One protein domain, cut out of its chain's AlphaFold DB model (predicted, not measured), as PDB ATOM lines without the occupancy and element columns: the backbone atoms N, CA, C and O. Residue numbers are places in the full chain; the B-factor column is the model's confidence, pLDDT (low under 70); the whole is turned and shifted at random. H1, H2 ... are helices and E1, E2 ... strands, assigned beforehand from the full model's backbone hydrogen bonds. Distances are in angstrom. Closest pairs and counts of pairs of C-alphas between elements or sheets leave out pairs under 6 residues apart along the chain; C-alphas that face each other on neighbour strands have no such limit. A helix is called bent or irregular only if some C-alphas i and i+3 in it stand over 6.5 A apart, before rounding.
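AT A GLANCE: This is residues 11 to 137 of the 281 residues of an uncharacterized protein of Tremella mesenterica (UniProt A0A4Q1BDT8). A strongly twisted sheet of three strands has one face covered by H1 and the bent helix H2, while a loop, residues 100 to 106, sticks out far beyond one end. H1 lies over E1, and H2 covers the E3 side. The printed part has 127 residues, in the order H1, H2, E1, E2, E3; the sheet, E1 E2 E3, is antiparallel and the class is mixed, helices and strands. It is only just compact, close to loose, with a radius of gyration of the C-alphas of 16.5 A, and elongated, spanning 53 by 29 by 26 A.

IN THESE COORDINATES: E2, residues 112 to 122, is 31.4 A long; E1 is residues 83 to 89, 20.4 A, and E3 residues 130 to 136, 18.9 A, ending at C-alpha 136 (-45.766, -18.596, 3.541). H1, residues 16 to 34, is 26.7 A long and begins at C-alpha 16 (-59.661, -6.703, 27.864). H2, residues 45 to 72, was assigned as one helix by its hydrogen bonds but is bent, with C-alphas 61 and 64 7.0 A apart; its arms are H2a, residues 45 to 61, 24.3 A, and H2b, residues 64 to 72, 12.6 A.

HOW THE PARTS SIT: E1, E2 and E3 form a meander, each strand the antiparallel neighbour of the one before; N 86 and O 119 are 3.0 A apart, N 116 and O 132 2.9 A. H1 is on the sheet over E1, the closest C-alphas being those of Ala 29 and Phe 85, 5.5 A. H2a and H2b are on the same face, making two layers, helices on one face of a sheet; the closest C-alphas of H2a and E3 are those of Ser 54 and Ile 136, 6.3 A. H1 touches H2a with residues 26 to 34 alone, closest at the C-alphas of Ser 34 and Ser 52, 6.5 A, in a helical hairpin. Every O i to N i+4 pair is within hydrogen-bond range in H2a and H2b, and 14 of 15 in H1.

THE WHOLE: The C-alphas farthest apart, Thr 103 and Asp 123, are 54.4 A apart. The printed part has no cut, and the link E1 to E2 is long, 22 residues. Mean pLDDT of the printed part is 72.0, under 70 in residues 11 to 17, 34 to 45, 76 to 81 and 92 to 111.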
ATOM      1  N   SER A  11     -52.401 -10.175  29.451       45.09
ATOM      2  CA  SER A  11     -53.661  -9.940  30.171       45.09
ATOM      3  C   SER A  11     -53.493  -9.023  31.390       45.09
ATOM      4  O   SER A  11     -54.487  -8.534  31.923       45.09
ATOM      5  N   LEU A  12     -52.248  -8.762  31.810       47.62
ATOM      6  CA  LEU A  12     -51.910  -7.857  32.910       47.62
ATOM      7  C   LEU A  12     -51.534  -6.442  32.433       47.62
ATOM      8  O   LEU A  12     -51.644  -5.500  33.214       47.62
ATOM      9  N   ALA A  13     -51.124  -6.268  31.171       52.38
ATOM     10  CA  ALA A  13     -50.651  -4.982  30.645       52.38
ATOM     11  C   ALA A  13     -51.744  -4.133  29.967       52.38
ATOM     12  O   ALA A  13     -51.623  -2.909  29.907       52.38
ATOM     13  N   ILE A  14     -52.804  -4.755  29.439       58.81
ATOM     14  CA  ILE A  14     -53.849  -4.074  28.659       58.81
ATOM     15  C   ILE A  14     -55.230  -4.569  29.119       58.81
ATOM     16  O   ILE A  14     -55.464  -5.778  29.138       58.81
ATOM     17  N   PRO A  15     -56.178  -3.673  29.461       64.50
ATOM     18  CA  PRO A  15     -57.546  -4.070  29.787       64.50
ATOM     19  C   PRO A  15     -58.196  -4.866  28.639       64.50
ATOM     20  O   PRO A  15     -58.038  -4.471  27.481       64.50
ATOM     21  N   PRO A  16     -59.004  -5.910  28.911       65.56
ATOM     22  CA  PRO A  16     -59.661  -6.703  27.864       65.56
ATOM     23  C   PRO A  16     -60.483  -5.871  26.864       65.56
ATOM     24  O   PRO A  16     -60.480  -6.150  25.671       65.56
ATOM     25  N   SER A  17     -61.118  -4.791  27.334       66.00
ATOM     26  CA  SER A  17     -61.875  -3.843  26.502       66.00
ATOM     27  C   SER A  17     -61.016  -3.005  25.550       66.00
ATOM     28  O   SER A  17     -61.534  -2.413  24.610       66.00
ATOM     29  N   ARG A  18     -59.705  -2.916  25.792       71.44
ATOM     30  CA  ARG A  18     -58.742  -2.242  24.910       71.44
ATOM     31  C   ARG A  18     -58.093  -3.223  23.941       71.44
ATOM     32  O   ARG A  18     -57.751  -2.830  22.833       71.44
ATOM     33  N   LEU A  19     -57.988  -4.496  24.322       73.38
ATOM     34  CA  LEU A  19     -57.517  -5.556  23.435       73.38
ATOM     35  C   LEU A  19     -58.465  -5.779  22.247       73.38
ATOM     36  O   LEU A  19     -57.987  -6.003  21.137       73.38
ATOM     37  N   SER A  20     -59.783  -5.668  22.449       75.94
ATOM     38  CA  SER A  20     -60.758  -5.782  21.353       75.94
ATOM     39  C   SER A  20     -60.585  -4.665  20.323       75.94
ATOM     40  O   SER A  20     -60.486  -4.952  19.138       75.94
ATOM     41  N   VAL A  21     -60.427  -3.417  20.778       78.75
ATOM     42  CA  VAL A  21     -60.200  -2.251  19.904       78.75
ATOM     43  C   VAL A  21     -58.890  -2.387  19.124       78.75
ATOM     44  O   VAL A  21     -58.857  -2.156  17.921       78.75
ATOM     45  N   LEU A  22     -57.809  -2.822  19.780       79.44
ATOM     46  CA  LEU A  22     -56.532  -3.081  19.102       79.44
ATOM     47  C   LEU A  22     -56.654  -4.184  18.044       79.44
ATOM     48  O   LEU A  22     -56.063  -4.074  16.974       79.44
ATOM     49  N   THR A  23     -57.422  -5.233  18.339       83.12
ATOM     50  CA  THR A  23     -57.679  -6.332  17.398       83.12
ATOM     51  C   THR A  23     -58.509  -5.857  16.202       83.12
ATOM     52  O   THR A  23     -58.228  -6.246  15.072       83.12
ATOM     53  N   GLU A  24     -59.498  -4.988  16.420       85.06
ATOM     54  CA  GLU A  24     -60.298  -4.388  15.345       85.06
ATOM     55  C   GLU A  24     -59.437  -3.513  14.423       85.06
ATOM     56  O   GLU A  24     -59.453  -3.722  13.211       85.06
ATOM     57  N   GLU A  25     -58.620  -2.610  14.976       85.06
ATOM     58  CA  GLU A  25     -57.706  -1.765  14.189       85.06
ATOM     59  C   GLU A  25     -56.654  -2.589  13.434       85.06
ATOM     60  O   GLU A  25     -56.318  -2.284  12.287       85.06
ATOM     61  N   TRP A  26     -56.152  -3.662  14.048       86.94
ATOM     62  CA  TRP A  26     -55.241  -4.601  13.397       86.94
ATOM     63  C   TRP A  26     -55.889  -5.269  12.183       86.94
ATOM     64  O   TRP A  26     -55.342  -5.229  11.083       86.94
ATOM     65  N   ASN A  27     -57.082  -5.834  12.362       85.81
ATOM     66  CA  ASN A  27     -57.817  -6.500  11.289       85.81
ATOM     67  C   ASN A  27     -58.229  -5.518  10.182       85.81
ATOM     68  O   ASN A  27     -58.214  -5.875   9.002       85.81
ATOM     69  N   ALA A  28     -58.553  -4.273  10.538       85.19
ATOM     70  CA  ALA A  28     -58.811  -3.207   9.577       85.19
ATOM     71  C   ALA A  28     -57.560  -2.861   8.755       85.19
ATOM     72  O   ALA A  28     -57.654  -2.701   7.539       85.19
ATOM     73  N   ALA A  29     -56.380  -2.784   9.377       83.44
ATOM     74  CA  ALA A  29     -55.123  -2.597   8.656       83.44
ATOM     75  C   ALA A  29     -54.800  -3.786   7.742       83.44
ATOM     76  O   ALA A  29     -54.494  -3.572   6.574       83.44
ATOM     77  N   LEU A  30     -54.968  -5.025   8.220       83.00
ATOM     78  CA  LEU A  30     -54.815  -6.219   7.382       83.00
ATOM     79  C   LEU A  30     -55.737  -6.189   6.168       83.00
ATOM     80  O   LEU A  30     -55.295  -6.490   5.066       83.00
ATOM     81  N   SER A  31     -57.000  -5.806   6.359       78.00
ATOM     82  CA  SER A  31     -57.980  -5.759   5.272       78.00
ATOM     83  C   SER A  31     -57.617  -4.686   4.242       78.00
ATOM     84  O   SER A  31     -57.578  -4.985   3.052       78.00
ATOM     85  N   ARG A  32     -57.275  -3.468   4.690       76.44
ATOM     86  CA  ARG A  32     -56.878  -2.349   3.810       76.44
ATOM     87  C   ARG A  32     -55.616  -2.641   3.003       76.44
ATOM     88  O   ARG A  32     -55.549  -2.319   1.822       76.44
ATOM     89  N   GLU A  33     -54.619  -3.240   3.643       70.62
ATOM     90  CA  GLU A  33     -53.324  -3.487   3.007       70.62
ATOM     91  C   GLU A  33     -53.310  -4.809   2.220       70.62
ATOM     92  O   GLU A  33     -52.513  -4.961   1.299       70.62
ATOM     93  N   SER A  34     -54.238  -5.742   2.489       61.44
ATOM     94  CA  SER A  34     -54.343  -7.003   1.735       61.44
ATOM     95  C   SER A  34     -54.648  -6.847   0.254       61.44
ATOM     96  O   SER A  34     -54.236  -7.696  -0.528       61.44
ATOM     97  N   GLU A  35     -55.276  -5.745  -0.150       53.47
ATOM     98  CA  GLU A  35     -55.497  -5.438  -1.568       53.47
ATOM     99  C   GLU A  35     -54.213  -4.967  -2.281       53.47
ATOM    100  O   GLU A  35     -54.130  -5.052  -3.505       53.47
ATOM    101  N   HIS A  36     -53.202  -4.517  -1.527       53.44
ATOM    102  CA  HIS A  36     -51.945  -3.954  -2.040       53.44
ATOM    103  C   HIS A  36     -50.728  -4.858  -1.796       53.44
ATOM    104  O   HIS A  36     -49.649  -4.612  -2.342       53.44
ATOM    105  N   PHE A  37     -50.878  -5.923  -1.003       56.91
ATOM    106  CA  PHE A  37     -49.874  -6.972  -0.856       56.91
ATOM    107  C   PHE A  37     -49.854  -7.864  -2.097       56.91
ATOM    108  O   PHE A  37     -50.260  -9.024  -2.066       56.91
ATOM    109  N   HIS A  38     -49.357  -7.330  -3.208       55.41
ATOM    110  CA  HIS A  38     -49.079  -8.125  -4.395       55.41
ATOM    111  C   HIS A  38     -47.861  -9.004  -4.123       55.41
ATOM    112  O   HIS A  38     -46.731  -8.644  -4.438       55.41
ATOM    113  N   ILE A  39     -48.090 -10.158  -3.495       55.72
ATOM    114  CA  ILE A  39     -47.031 -11.143  -3.277       55.72
ATOM    115  C   ILE A  39     -46.542 -11.658  -4.630       55.72
ATOM    116  O   ILE A  39     -45.358 -11.902  -4.786       55.72
ATOM    117  N   ILE A  40     -47.415 -11.777  -5.632       53.44
ATOM    118  CA  ILE A  40     -47.011 -12.073  -7.004       53.44
ATOM    119  C   ILE A  40     -47.897 -11.251  -7.937       53.44
ATOM    120  O   ILE A  40     -49.119 -11.303  -7.854       53.44
ATOM    121  N   THR A  41     -47.308 -10.438  -8.812       47.00
ATOM    122  CA  THR A  41     -48.095  -9.671  -9.779       47.00
ATOM    123  C   THR A  41     -48.471 -10.558 -10.969       47.00
ATOM    124  O   THR A  41     -47.607 -11.216 -11.545       47.00
ATOM    125  N   LYS A  42     -49.750 -10.494 -11.383       51.47
ATOM    126  CA  LYS A  42     -50.342 -11.109 -12.599       51.47
ATOM    127  C   LYS A  42     -50.857 -12.553 -12.479       51.47
ATOM    128  O   LYS A  42     -50.807 -13.279 -13.474       51.47
ATOM    129  N   TYR A  43     -51.389 -12.952 -11.327       56.44
ATOM    130  CA  TYR A  43     -51.993 -14.274 -11.166       56.44
ATOM    131  C   TYR A  43     -53.513 -14.320 -11.288       56.44
ATOM    132  O   TYR A  43     -54.197 -13.303 -11.393       56.44
ATOM    133  N   ASP A  44     -54.010 -15.556 -11.372       63.75
ATOM    134  CA  ASP A  44     -55.420 -15.888 -11.239       63.75
ATOM    135  C   ASP A  44     -55.935 -15.518  -9.838       63.75
ATOM    136  O   ASP A  44     -55.217 -15.646  -8.842       63.75
ATOM    137  N   SER A  45     -57.195 -15.081  -9.765       64.81
ATOM    138  CA  SER A  45     -57.800 -14.571  -8.534       64.81
ATOM    139  C   SER A  45     -57.796 -15.576  -7.384       64.81
ATOM    140  O   SER A  45     -57.740 -15.158  -6.229       64.81
ATOM    141  N   ASP A  46     -57.849 -16.882  -7.665       74.56
ATOM    142  CA  ASP A  46     -57.947 -17.899  -6.616       74.56
ATOM    143  C   ASP A  46     -56.590 -18.180  -5.949       74.56
ATOM    144  O   ASP A  46     -56.527 -18.341  -4.726       74.56
ATOM    145  N   LEU A  47     -55.491 -18.172  -6.716       74.31
ATOM    146  CA  LEU A  47     -54.137 -18.303  -6.163       74.31
ATOM    147  C   LEU A  47     -53.768 -17.073  -5.328       74.31
ATOM    148  O   LEU A  47     -53.289 -17.210  -4.200       74.31
ATOM    149  N   ASP A  48     -54.048 -15.881  -5.856       74.31
ATOM    150  CA  ASP A  48     -53.828 -14.622  -5.142       74.31
ATOM    151  C   ASP A  48     -54.637 -14.579  -3.845       74.31
ATOM    152  O   ASP A  48     -54.118 -14.190  -2.796       74.31
ATOM    153  N   LEU A  49     -55.883 -15.059  -3.871       76.44
ATOM    154  CA  LEU A  49     -56.719 -15.178  -2.681       76.44
ATOM    155  C   LEU A  49     -56.122 -16.144  -1.651       76.44
ATOM    156  O   LEU A  49     -56.143 -15.847  -0.455       76.44
ATOM    157  N   MET A  50     -55.591 -17.292  -2.079       79.12
ATOM    158  CA  MET A  50     -54.956 -18.263  -1.182       79.12
ATOM    159  C   MET A  50     -53.695 -17.696  -0.529       79.12
ATOM    160  O   MET A  50     -53.567 -17.753   0.695       79.12
ATOM    161  N   LEU A  51     -52.802 -17.091  -1.313       77.81
ATOM    162  CA  LEU A  51     -51.591 -16.446  -0.803       77.81
ATOM    163  C   LEU A  51     -51.924 -15.285   0.142       77.81
ATOM    164  O   LEU A  51     -51.331 -15.172   1.217       77.81
ATOM    165  N   SER A  52     -52.928 -14.478  -0.206       76.81
ATOM    166  CA  SER A  52     -53.424 -13.383   0.637       76.81
ATOM    167  C   SER A  52     -53.974 -13.897   1.965       76.81
ATOM    168  O   SER A  52     -53.660 -13.345   3.018       76.81
ATOM    169  N   ARG A  53     -54.743 -14.992   1.953       80.31
ATOM    170  CA  ARG A  53     -55.248 -15.633   3.178       80.31
ATOM    171  C   ARG A  53     -54.117 -16.170   4.048       80.31
ATOM    172  O   ARG A  53     -54.150 -15.978   5.261       80.31
ATOM    173  N   SER A  54     -53.112 -16.809   3.452       83.88
ATOM    174  CA  SER A  54     -51.938 -17.285   4.189       83.88
ATOM    175  C   SER A  54     -51.160 -16.132   4.826       83.88
ATOM    176  O   SER A  54     -50.776 -16.231   5.990       83.88
ATOM    177  N   LEU A  55     -50.983 -15.017   4.111       80.31
ATOM    178  CA  LEU A  55     -50.373 -13.802   4.654       80.31
ATOM    179  C   LEU A  55     -51.189 -13.224   5.820       80.31
ATOM    180  O   LEU A  55     -50.632 -12.922   6.877       80.31
ATOM    181  N   GLN A  56     -52.508 -13.100   5.651       81.38
ATOM    182  CA  GLN A  56     -53.416 -12.614   6.692       81.38
ATOM    183  C   GLN A  56     -53.354 -13.488   7.951       81.38
ATOM    184  O   GLN A  56     -53.295 -12.953   9.058       81.38
ATOM    185  N   ASP A  57     -53.320 -14.815   7.805       84.81
ATOM    186  CA  ASP A  57     -53.184 -15.755   8.923       84.81
ATOM    187  C   ASP A  57     -51.850 -15.572   9.671       84.81
ATOM    188  O   ASP A  57     -51.832 -15.516  10.905       84.81
ATOM    189  N   GLN A  58     -50.737 -15.397   8.951       84.81
ATOM    190  CA  GLN A  58     -49.430 -15.144   9.570       84.81
ATOM    191  C   GLN A  58     -49.404 -13.843  10.364       84.81
ATOM    192  O   GLN A  58     -48.994 -13.824  11.526       84.81
ATOM    193  N   LEU A  59     -49.867 -12.753   9.753       85.56
ATOM    194  CA  LEU A  59     -49.869 -11.446  10.398       85.56
ATOM    195  C   LEU A  59     -50.843 -11.413  11.582       85.56
ATOM    196  O   LEU A  59     -50.519 -10.858  12.629       85.56
ATOM    197  N   SER A  60     -51.995 -12.079  11.485       84.88
ATOM    198  CA  SER A  60     -52.945 -12.201  12.603       84.88
ATOM    199  C   SER A  60     -52.307 -12.841  13.840       84.88
ATOM    200  O   SER A  60     -52.554 -12.400  14.962       84.88
ATOM    201  N   LYS A  61     -51.421 -13.827  13.651       85.25
ATOM    202  CA  LYS A  61     -50.664 -14.465  14.743       85.25
ATOM    203  C   LYS A  61     -49.577 -13.557  15.331       85.25
ATOM    204  O   LYS A  61     -49.173 -13.756  16.476       85.25
ATOM    205  N   ALA A  62     -49.122 -12.550  14.588       85.81
ATOM    206  CA  ALA A  62     -48.044 -11.654  15.001       85.81
ATOM    207  C   ALA A  62     -48.503 -10.464  15.866       85.81
ATOM    208  O   ALA A  62     -47.666  -9.855  16.536       85.81
ATOM    209  N   LEU A  63     -49.810 -10.160  15.919       84.88
ATOM    210  CA  LEU A  63     -50.366  -9.033  16.691       84.88
ATOM    211  C   LEU A  63     -49.840  -8.995  18.134       84.88
ATOM    212  O   LEU A  63     -49.430  -7.948  18.637       84.88
ATOM    213  N   GLN A  64     -49.797 -10.152  18.793       81.88
ATOM    214  CA  GLN A  64     -49.312 -10.270  20.164       81.88
ATOM    215  C   GLN A  64     -47.855  -9.795  20.316       81.88
ATOM    216  O   GLN A  64     -47.533  -9.059  21.250       81.88
ATOM    217  N   SER A  65     -46.987 -10.185  19.381       82.62
ATOM    218  CA  SER A  65     -45.569  -9.808  19.369       82.62
ATOM    219  C   SER A  65     -45.372  -8.317  19.065       82.62
ATOM    220  O   SER A  65     -44.531  -7.657  19.683       82.62
ATOM    221  N   VAL A  66     -46.200  -7.756  18.179       83.31
ATOM    222  CA  VAL A  66     -46.202  -6.320  17.854       83.31
ATOM    223  C   VAL A  66     -46.563  -5.484  19.081       83.31
ATOM    224  O   VAL A  66     -45.845  -4.549  19.437       83.31
ATOM    225  N   VAL A  67     -47.639  -5.855  19.777       79.69
ATOM    226  CA  VAL A  67     -48.080  -5.177  21.003       79.69
ATOM    227  C   VAL A  67     -46.997  -5.227  22.083       79.69
ATOM    228  O   VAL A  67     -46.713  -4.212  22.720       79.69
ATOM    229  N   GLN A  68     -46.346  -6.379  22.268       77.38
ATOM    230  CA  GLN A  68     -45.222  -6.508  23.201       77.38
ATOM    231  C   GLN A  68     -44.058  -5.583  22.828       77.38
ATOM    232  O   GLN A  68     -43.537  -4.877  23.689       77.38
ATOM    233  N   SER A  69     -43.681  -5.540  21.550       81.62
ATOM    234  CA  SER A  69     -42.573  -4.712  21.062       81.62
ATOM    235  C   SER A  69     -42.818  -3.220  21.295       81.62
ATOM    236  O   SER A  69     -41.933  -2.518  21.783       81.62
ATOM    237  N   TYR A  70     -44.032  -2.735  21.034       77.94
ATOM    238  CA  TYR A  70     -44.407  -1.350  21.328       77.94
ATOM    239  C   TYR A  70     -44.429  -1.044  22.829       77.94
ATOM    240  O   TYR A  70     -43.933   0.006  23.245       77.94
ATOM    241  N   ASN A  71     -44.913  -1.972  23.658       75.19
ATOM    242  CA  ASN A  71     -44.860  -1.816  25.112       75.19
ATOM    243  C   ASN A  71     -43.412  -1.686  25.617       75.19
ATOM    244  O   ASN A  71     -43.138  -0.820  26.448       75.19
ATOM    245  N   TYR A  72     -42.466  -2.477  25.089       75.94
ATOM    246  CA  TYR A  72     -41.039  -2.352  25.427       75.94
ATOM    247  C   TYR A  72     -40.442  -1.000  25.030       75.94
ATOM    248  O   TYR A  72     -39.554  -0.488  25.709       75.94
ATOM    249  N   GLN A  73     -40.956  -0.391  23.964       71.75
ATOM    250  CA  GLN A  73     -40.578   0.955  23.540       71.75
ATOM    251  C   GLN A  73     -41.277   2.063  24.355       71.75
ATOM    252  O   GLN A  73     -41.187   3.236  24.002       71.75
ATOM    253  N   ASN A  74     -41.954   1.713  25.458       71.06
ATOM    254  CA  ASN A  74     -42.764   2.608  26.290       71.06
ATOM    255  C   ASN A  74     -43.912   3.299  25.533       71.06
ATOM    256  O   ASN A  74     -44.418   4.335  25.976       71.06
ATOM    257  N   VAL A  75     -44.363   2.721  24.418       70.44
ATOM    258  CA  VAL A  75     -45.563   3.179  23.720       70.44
ATOM    259  C   VAL A  75     -46.772   2.685  24.504       70.44
ATOM    260  O   VAL A  75     -47.038   1.489  24.593       70.44
ATOM    261  N   LYS A  76     -47.530   3.614  25.086       69.00
ATOM    262  CA  LYS A  76     -48.724   3.294  25.874       69.00
ATOM    263  C   LYS A  76     -49.918   3.029  24.964       69.00
ATOM    264  O   LYS A  76     -50.865   3.809  24.975       69.00
ATOM    265  N   LEU A  77     -49.885   1.937  24.197       63.75
ATOM    266  CA  LEU A  77     -50.908   1.575  23.199       63.75
ATOM    267  C   LEU A  77     -52.352   1.644  23.737       63.75
ATOM    268  O   LEU A  77     -53.274   1.990  23.008       63.75
ATOM    269  N   TRP A  78     -52.557   1.383  25.032       59.50
ATOM    270  CA  TRP A  78     -53.862   1.439  25.706       59.50
ATOM    271  C   TRP A  78     -54.409   2.854  25.970       59.50
ATOM    272  O   TRP A  78     -55.578   2.992  26.337       59.50
ATOM    273  N   GLN A  79     -53.586   3.897  25.839       63.41
ATOM    274  CA  GLN A  79     -53.998   5.301  25.976       63.41
ATOM    275  C   GLN A  79     -54.398   5.926  24.634       63.41
ATOM    276  O   GLN A  79     -54.869   7.059  24.610       63.41
ATOM    277  N   LEU A  80     -54.229   5.191  23.533       62.78
ATOM    278  CA  LEU A  80     -54.264   5.727  22.181       62.78
ATOM    279  C   LEU A  80     -55.621   5.439  21.538       62.78
ATOM    280  O   LEU A  80     -55.807   4.417  20.886       62.78
ATOM    281  N   SER A  81     -56.600   6.322  21.744       63.28
ATOM    282  CA  SER A  81     -57.943   6.175  21.154       63.28
ATOM    283  C   SER A  81     -57.978   6.311  19.625       63.28
ATOM    284  O   SER A  81     -58.978   5.932  19.030       63.28
ATOM    285  N   ASN A  82     -56.902   6.821  19.013       72.94
ATOM    286  CA  ASN A  82     -56.775   7.098  17.575       72.94
ATOM    287  C   ASN A  82     -55.591   6.334  16.952       72.94
ATOM    288  O   ASN A  82     -54.810   6.895  16.180       72.94
ATOM    289  N   LEU A  83     -55.372   5.093  17.386       77.62
ATOM    290  CA  LEU A  83     -54.306   4.255  16.846       77.62
ATOM    291  C   LEU A  83     -54.706   3.728  15.466       77.62
ATOM    292  O   LEU A  83     -55.786   3.170  15.328       77.62
ATOM    293  N   HIS A  84     -53.804   3.810  14.491       84.94
ATOM    294  CA  HIS A  84     -53.967   3.131  13.207       84.94
ATOM    295  C   HIS A  84     -52.703   2.373  12.840       84.94
ATOM    296  O   HIS A  84     -51.621   2.956  12.815       84.94
ATOM    297  N   PHE A  85     -52.840   1.088  12.528       86.31
ATOM    298  CA  PHE A  85     -51.748   0.298  11.974       86.31
ATOM    299  C   PHE A  85     -51.642   0.509  10.465       86.31
ATOM    300  O   PHE A  85     -52.648   0.679   9.773       86.31
ATOM    301  N   PHE A  86     -50.413   0.448   9.973       86.69
ATOM    302  CA  PHE A  86     -50.096   0.368   8.555       86.69
ATOM    303  C   PHE A  86     -48.976  -0.649   8.360       86.69
ATOM    304  O   PHE A  86     -48.159  -0.881   9.256       86.69
ATOM    305  N   MET A  87     -48.959  -1.287   7.200       87.00
ATOM    306  CA  MET A  87     -48.086  -2.418   6.936       87.00
ATOM    307  C   MET A  87     -47.547  -2.318   5.518       87.00
ATOM    308  O   MET A  87     -48.295  -2.040   4.591       87.00
ATOM    309  N   CYS A  88     -46.254  -2.556   5.341       82.19
ATOM    310  CA  CYS A  88     -45.647  -2.592   4.018       82.19
ATOM    311  C   CYS A  88     -44.547  -3.647   3.961       82.19
ATOM    312  O   CYS A  88     -43.834  -3.877   4.939       82.19
ATOM    313  N   TRP A  89     -44.384  -4.288   2.806       80.25
ATOM    314  CA  TRP A  89     -43.205  -5.112   2.571       80.25
ATOM    315  C   TRP A  89     -41.965  -4.227   2.562       80.25
ATOM    316  O   TRP A  89     -41.941  -3.174   1.921       80.25
ATOM    317  N   LYS A  90     -40.915  -4.655   3.265       81.56
ATOM    318  CA  LYS A  90     -39.619  -4.004   3.124       81.56
ATOM    319  C   LYS A  90     -39.096  -4.241   1.708       81.56
ATOM    320  O   LYS A  90     -39.121  -5.396   1.263       81.56
ATOM    321  N   PRO A  91     -38.585  -3.197   1.031       76.56
ATOM    322  CA  PRO A  91     -37.962  -3.350  -0.277       76.56
ATOM    323  C   PRO A  91     -36.910  -4.457  -0.246       76.56
ATOM    324  O   PRO A  91     -36.154  -4.548   0.723       76.56
ATOM    325  N   GLU A  92     -36.900  -5.305  -1.277       68.25
ATOM    326  CA  GLU A  92     -35.914  -6.385  -1.469       68.25
ATOM    327  C   GLU A  92     -35.875  -7.441  -0.345       68.25
ATOM    328  O   GLU A  92     -34.996  -8.300  -0.322       68.25
ATOM    329  N   SER A  93     -36.826  -7.406   0.596       69.12
ATOM    330  CA  SER A  93     -36.896  -8.390   1.681       69.12
ATOM    331  C   SER A  93     -37.652  -9.653   1.287       69.12
ATOM    332  O   SER A  93     -37.422 -10.703   1.880       69.12
ATOM    333  N   GLY A  94     -38.561  -9.543   0.314       63.03
ATOM    334  CA  GLY A  94     -39.295 -10.663  -0.250       63.03
ATOM    335  C   GLY A  94     -38.363 -11.534  -1.084       63.03
ATOM    336  O   GLY A  94     -37.781 -11.057  -2.053       63.03
ATOM    337  N   ASN A  95     -38.232 -12.804  -0.725       61.16
ATOM    338  CA  ASN A  95     -37.527 -13.791  -1.521       61.16
ATOM    339  C   ASN A  95     -38.326 -15.091  -1.593       61.16
ATOM    340  O   ASN A  95     -38.970 -15.498  -0.614       61.16
ATOM    341  N   TYR A  96     -38.232 -15.761  -2.739       62.22
ATOM    342  CA  TYR A  96     -38.634 -17.152  -2.837       62.22
ATOM    343  C   TYR A  96     -37.578 -17.989  -2.115       62.22
ATOM    344  O   TYR A  96     -36.442 -18.093  -2.577       62.22
ATOM    345  N   THR A  97     -37.908 -18.529  -0.942       47.56
ATOM    346  CA  THR A  97     -36.951 -19.359  -0.206       47.56
ATOM    347  C   THR A  97     -37.078 -20.803  -0.659       47.56
ATOM    348  O   THR A  97     -38.132 -21.424  -0.564       47.56
ATOM    349  N   TYR A  98     -35.953 -21.354  -1.097       47.94
ATOM    350  CA  TYR A  98     -35.738 -22.787  -1.200       47.94
ATOM    351  C   TYR A  98     -34.575 -23.176  -0.299       47.94
ATOM    352  O   TYR A  98     -33.521 -22.537  -0.307       47.94
ATOM    353  N   ILE A  99     -34.751 -24.257   0.457       43.22
ATOM    354  CA  ILE A  99     -33.635 -24.939   1.103       43.22
ATOM    355  C   ILE A  99     -33.195 -26.045   0.149       43.22
ATOM    356  O   ILE A  99     -33.783 -27.124   0.096       43.22
ATOM    357  N   ALA A 100     -32.141 -25.758  -0.611       40.47
ATOM    358  CA  ALA A 100     -31.416 -26.763  -1.367       40.47
ATOM    359  C   ALA A 100     -30.738 -27.718  -0.394       40.47
ATOM    360  O   ALA A 100     -29.688 -27.380   0.142       40.47
ATOM    361  N   GLN A 101     -31.375 -28.870  -0.168       40.72
ATOM    362  CA  GLN A 101     -30.816 -30.166   0.240       40.72
ATOM    363  C   GLN A 101     -31.848 -30.923   1.083       40.72
ATOM    364  O   GLN A 101     -31.854 -30.833   2.303       40.72
ATOM    365  N   SER A 102     -32.660 -31.761   0.457       36.69
ATOM    366  CA  SER A 102     -32.502 -33.203   0.633       36.69
ATOM    367  C   SER A 102     -33.310 -33.902  -0.458       36.69
ATOM    368  O   SER A 102     -34.008 -33.254  -1.229       36.69
ATOM    369  N   THR A 103     -33.096 -35.200  -0.586       42.50
ATOM    370  CA  THR A 103     -33.879 -36.190  -1.334       42.50
ATOM    371  C   THR A 103     -35.349 -35.836  -1.585       42.50
ATOM    372  O   THR A 103     -35.949 -35.123  -0.797       42.50
ATOM    373  N   ALA A 104     -35.915 -36.401  -2.659       44.00
ATOM    374  CA  ALA A 104     -37.257 -36.210  -3.232       44.00
ATOM    375  C   ALA A 104     -38.490 -36.298  -2.294       44.00
ATOM    376  O   ALA A 104     -39.613 -36.309  -2.782       44.00
ATOM    377  N   ASP A 105     -38.306 -36.309  -0.979       45.41
ATOM    378  CA  ASP A 105     -39.353 -36.268   0.022       45.41
ATOM    379  C   ASP A 105     -39.343 -34.894   0.730       45.41
ATOM    380  O   ASP A 105     -38.491 -34.609   1.570       45.41
ATOM    381  N   GLN A 106     -40.363 -34.087   0.408       50.25
ATOM    382  CA  GLN A 106     -40.889 -32.919   1.139       50.25
ATOM    383  C   GLN A 106     -40.215 -31.544   0.956       50.25
ATOM    384  O   GLN A 106     -39.099 -31.271   1.396       50.25
ATOM    385  N   LEU A 107     -41.018 -30.598   0.452       52.44
ATOM    386  CA  LEU A 107     -40.867 -29.160   0.694       52.44
ATOM    387  C   LEU A 107     -41.023 -28.876   2.202       52.44
ATOM    388  O   LEU A 107     -42.130 -28.670   2.691       52.44
ATOM    389  N   GLN A 108     -39.931 -28.871   2.969       51.06
ATOM    390  CA  GLN A 108     -39.989 -28.603   4.419       51.06
ATOM    391  C   GLN A 108     -39.865 -27.110   4.800       51.06
ATOM    392  O   GLN A 108     -39.793 -26.789   5.984       51.06
ATOM    393  N   GLY A 109     -39.845 -26.185   3.831       57.88
ATOM    394  CA  GLY A 109     -39.634 -24.749   4.068       57.88
ATOM    395  C   GLY A 109     -40.708 -23.831   3.464       57.88
ATOM    396  O   GLY A 109     -41.465 -24.257   2.592       57.88
ATOM    397  N   PRO A 110     -40.791 -22.565   3.917       66.25
ATOM    398  CA  PRO A 110     -41.671 -21.563   3.323       66.25
ATOM    399  C   PRO A 110     -41.166 -21.157   1.938       66.25
ATOM    400  O   PRO A 110     -39.978 -20.896   1.768       66.25
ATOM    401  N   ILE A 111     -42.073 -21.074   0.967       69.12
ATOM    402  CA  ILE A 111     -41.739 -20.776  -0.432       69.12
ATOM    403  C   ILE A 111     -41.697 -19.281  -0.671       69.12
ATOM    404  O   ILE A 111     -40.893 -18.809  -1.461       69.12
ATOM    405  N   ILE A 112     -42.524 -18.521   0.037       74.31
ATOM    406  CA  ILE A 112     -42.432 -17.067   0.067       74.31
ATOM    407  C   ILE A 112     -41.962 -16.680   1.454       74.31
ATOM    408  O   ILE A 112     -42.533 -17.092   2.463       74.31
ATOM    409  N   SER A 113     -40.930 -15.858   1.510       79.00
ATOM    410  CA  SER A 113     -40.437 -15.305   2.759       79.00
ATOM    411  C   SER A 113     -40.101 -13.839   2.590       79.00
ATOM    412  O   SER A 113     -39.781 -13.410   1.490       79.00
ATOM    413  N   GLY A 114     -40.135 -13.078   3.669       80.44
ATOM    414  CA  GLY A 114     -39.568 -11.739   3.673       80.44
ATOM    415  C   GLY A 114     -39.944 -10.970   4.915       80.44
ATOM    416  O   GLY A 114     -40.293 -11.577   5.926       80.44
ATOM    417  N   ILE A 115     -39.850  -9.645   4.859       85.75
ATOM    418  CA  ILE A 115     -40.073  -8.801   6.029       85.75
ATOM    419  C   ILE A 115     -41.213  -7.831   5.747       85.75
ATOM    420  O   ILE A 115     -41.118  -6.972   4.872       85.75
ATOM    421  N   VAL A 116     -42.271  -7.930   6.546       86.50
ATOM    422  CA  VAL A 116     -43.325  -6.920   6.603       86.50
ATOM    423  C   VAL A 116     -42.989  -5.954   7.731       86.50
ATOM    424  O   VAL A 116     -42.876  -6.336   8.892       86.50
ATOM    425  N   SER A 117     -42.811  -4.688   7.379       88.38
ATOM    426  CA  SER A 117     -42.672  -3.591   8.324       88.38
ATOM    427  C   SER A 117     -44.058  -3.156   8.784       88.38
ATOM    428  O   SER A 117     -44.889  -2.733   7.980       88.38
ATOM    429  N   VAL A 118     -44.297  -3.232  10.088       88.81
ATOM    430  CA  VAL A 118     -45.545  -2.833  10.733       88.81
ATOM    431  C   VAL A 118     -45.315  -1.552  11.505       88.81
ATOM    432  O   VAL A 118     -44.625  -1.539  12.524       88.81
ATOM    433  N   GLY A 119     -45.914  -0.468  11.037       87.00
ATOM    434  CA  GLY A 119     -45.939   0.798  11.749       87.00
ATOM    435  C   GLY A 119     -47.303   1.066  12.369       87.00
ATOM    436  O   GLY A 119     -48.296   0.389  12.093       87.00
ATOM    437  N   ALA A 120     -47.348   2.073  13.228       85.25
ATOM    438  CA  ALA A 120     -48.596   2.596  13.743       85.25
ATOM    439  C   ALA A 120     -48.527   4.117  13.850       85.25
ATOM    440  O   ALA A 120     -47.471   4.684  14.128       85.25
ATOM    441  N   THR A 121     -49.651   4.786  13.627       84.06
ATOM    442  CA  THR A 121     -49.802   6.218  13.880       84.06
ATOM    443  C   THR A 121     -50.701   6.456  15.076       84.06
ATOM    444  O   THR A 121     -51.695   5.749  15.247       84.06
ATOM    445  N   TYR A 122     -50.392   7.483  15.859       77.62
ATOM    446  CA  TYR A 122     -51.215   7.959  16.963       77.62
ATOM    447  C   TYR A 122     -51.255   9.485  16.980       77.62
ATOM    448  O   TYR A 122     -50.200  10.112  17.010       77.62
ATOM    449  N   ASP A 123     -52.451  10.080  16.954       73.94
ATOM    450  CA  ASP A 123     -52.643  11.543  16.934       73.94
ATOM    451  C   ASP A 123     -51.747  12.247  15.883       73.94
ATOM    452  O   ASP A 123     -51.209  13.331  16.100       73.94
ATOM    453  N   GLY A 124     -51.553  11.594  14.730       71.88
ATOM    454  CA  GLY A 124     -50.706  12.068  13.628       71.88
ATOM    455  C   GLY A 124     -49.199  11.824  13.792       71.88
ATOM    456  O   GLY A 124     -48.443  12.100  12.863       71.88
ATOM    457  N   MET A 125     -48.741  11.281  14.924       78.75
ATOM    458  CA  MET A 125     -47.350  10.873  15.134       78.75
ATOM    459  C   MET A 125     -47.114   9.442  14.657       78.75
ATOM    460  O   MET A 125     -47.868   8.535  15.003       78.75
ATOM    461  N   VAL A 126     -46.039   9.232  13.897       81.69
ATOM    462  CA  VAL A 126     -45.606   7.905  13.444       81.69
ATOM    463  C   VAL A 126     -44.756   7.253  14.532       81.69
ATOM    464  O   VAL A 126     -43.765   7.825  14.983       81.69
ATOM    465  N   LEU A 127     -45.154   6.058  14.960       81.62
ATOM    466  CA  LEU A 127     -44.394   5.214  15.875       81.62
ATOM    467  C   LEU A 127     -43.323   4.426  15.108       81.62
ATOM    468  O   LEU A 127     -43.438   4.216  13.899       81.62
ATOM    469  N   ASN A 128     -42.287   3.970  15.814       81.88
ATOM    470  CA  ASN A 128     -41.232   3.164  15.199       81.88
ATOM    471  C   ASN A 128     -41.811   1.879  14.602       81.88
ATOM    472  O   ASN A 128     -42.542   1.157  15.273       81.88
ATOM    473  N   SER A 129     -41.424   1.560  13.372       87.44
ATOM    474  CA  SER A 129     -41.837   0.319  12.730       87.44
ATOM    475  C   SER A 129     -41.238  -0.911  13.412       87.44
ATOM    476  O   SER A 129     -40.091  -0.897  13.863       87.44
ATOM    477  N   ILE A 130     -42.005  -1.994  13.426       88.50
ATOM    478  CA  ILE A 130     -41.584  -3.322  13.865       88.50
ATOM    479  C   ILE A 130     -41.455  -4.211  12.637       88.50
ATOM    480  O   ILE A 130     -42.375  -4.304  11.827       88.50
ATOM    481  N   ASP A 131     -40.324  -4.891  12.527       89.62
ATOM    482  CA  ASP A 131     -40.065  -5.821  11.437       89.62
ATOM    483  C   ASP A 131     -40.600  -7.203  11.786       89.62
ATOM    484  O   ASP A 131     -40.179  -7.811  12.773       89.62
ATOM    485  N   LEU A 132     -41.504  -7.712  10.955       87.56
ATOM    486  CA  LEU A 132     -42.057  -9.050  11.085       87.56
ATOM    487  C   LEU A 132     -41.537  -9.941   9.955       87.56
ATOM    488  O   LEU A 132     -41.865  -9.690   8.793       87.56
ATOM    489  N   PRO A 133     -40.754 -10.990  10.260       87.06
ATOM    490  CA  PRO A 133     -40.445 -12.009   9.273       87.06
ATOM    491  C   PRO A 133     -41.712 -12.816   8.955       87.06
ATOM    492  O   PRO A 133     -42.374 -13.327   9.858       87.06
ATOM    493  N   ILE A 134     -42.032 -12.936   7.670       83.50
ATOM    494  CA  ILE A 134     -43.170 -13.688   7.133       83.50
ATOM    495  C   ILE A 134     -42.648 -14.870   6.322       83.50
ATOM    496  O   ILE A 134     -41.614 -14.767   5.663       83.50
ATOM    497  N   GLN A 135     -43.352 -15.998   6.397       82.25
ATOM    498  CA  GLN A 135     -42.949 -17.289   5.844       82.25
ATOM    499  C   GLN A 135     -44.155 -18.103   5.352       82.25
ATOM    500  O   GLN A 135     -44.692 -18.922   6.087       82.25
ATOM    501  N   ILE A 136     -44.583 -17.932   4.107       78.06
ATOM    502  CA  ILE A 136     -45.766 -18.596   3.541       78.06
ATOM    503  C   ILE A 136     -45.368 -19.890   2.812       78.06
ATOM    504  O   ILE A 136     -44.469 -19.899   1.970       78.06
ATOM    505  N   SER A 137     -46.050 -20.991   3.131       75.75
ATOM    506  CA  SER A 137     -45.925 -22.281   2.433       75.75
ATOM    507  C   SER A 137     -46.586 -22.255   1.048       75.75
ATOM    508  O   SER A 137     -47.488 -21.454   0.813       75.75
TER     509      SER A 137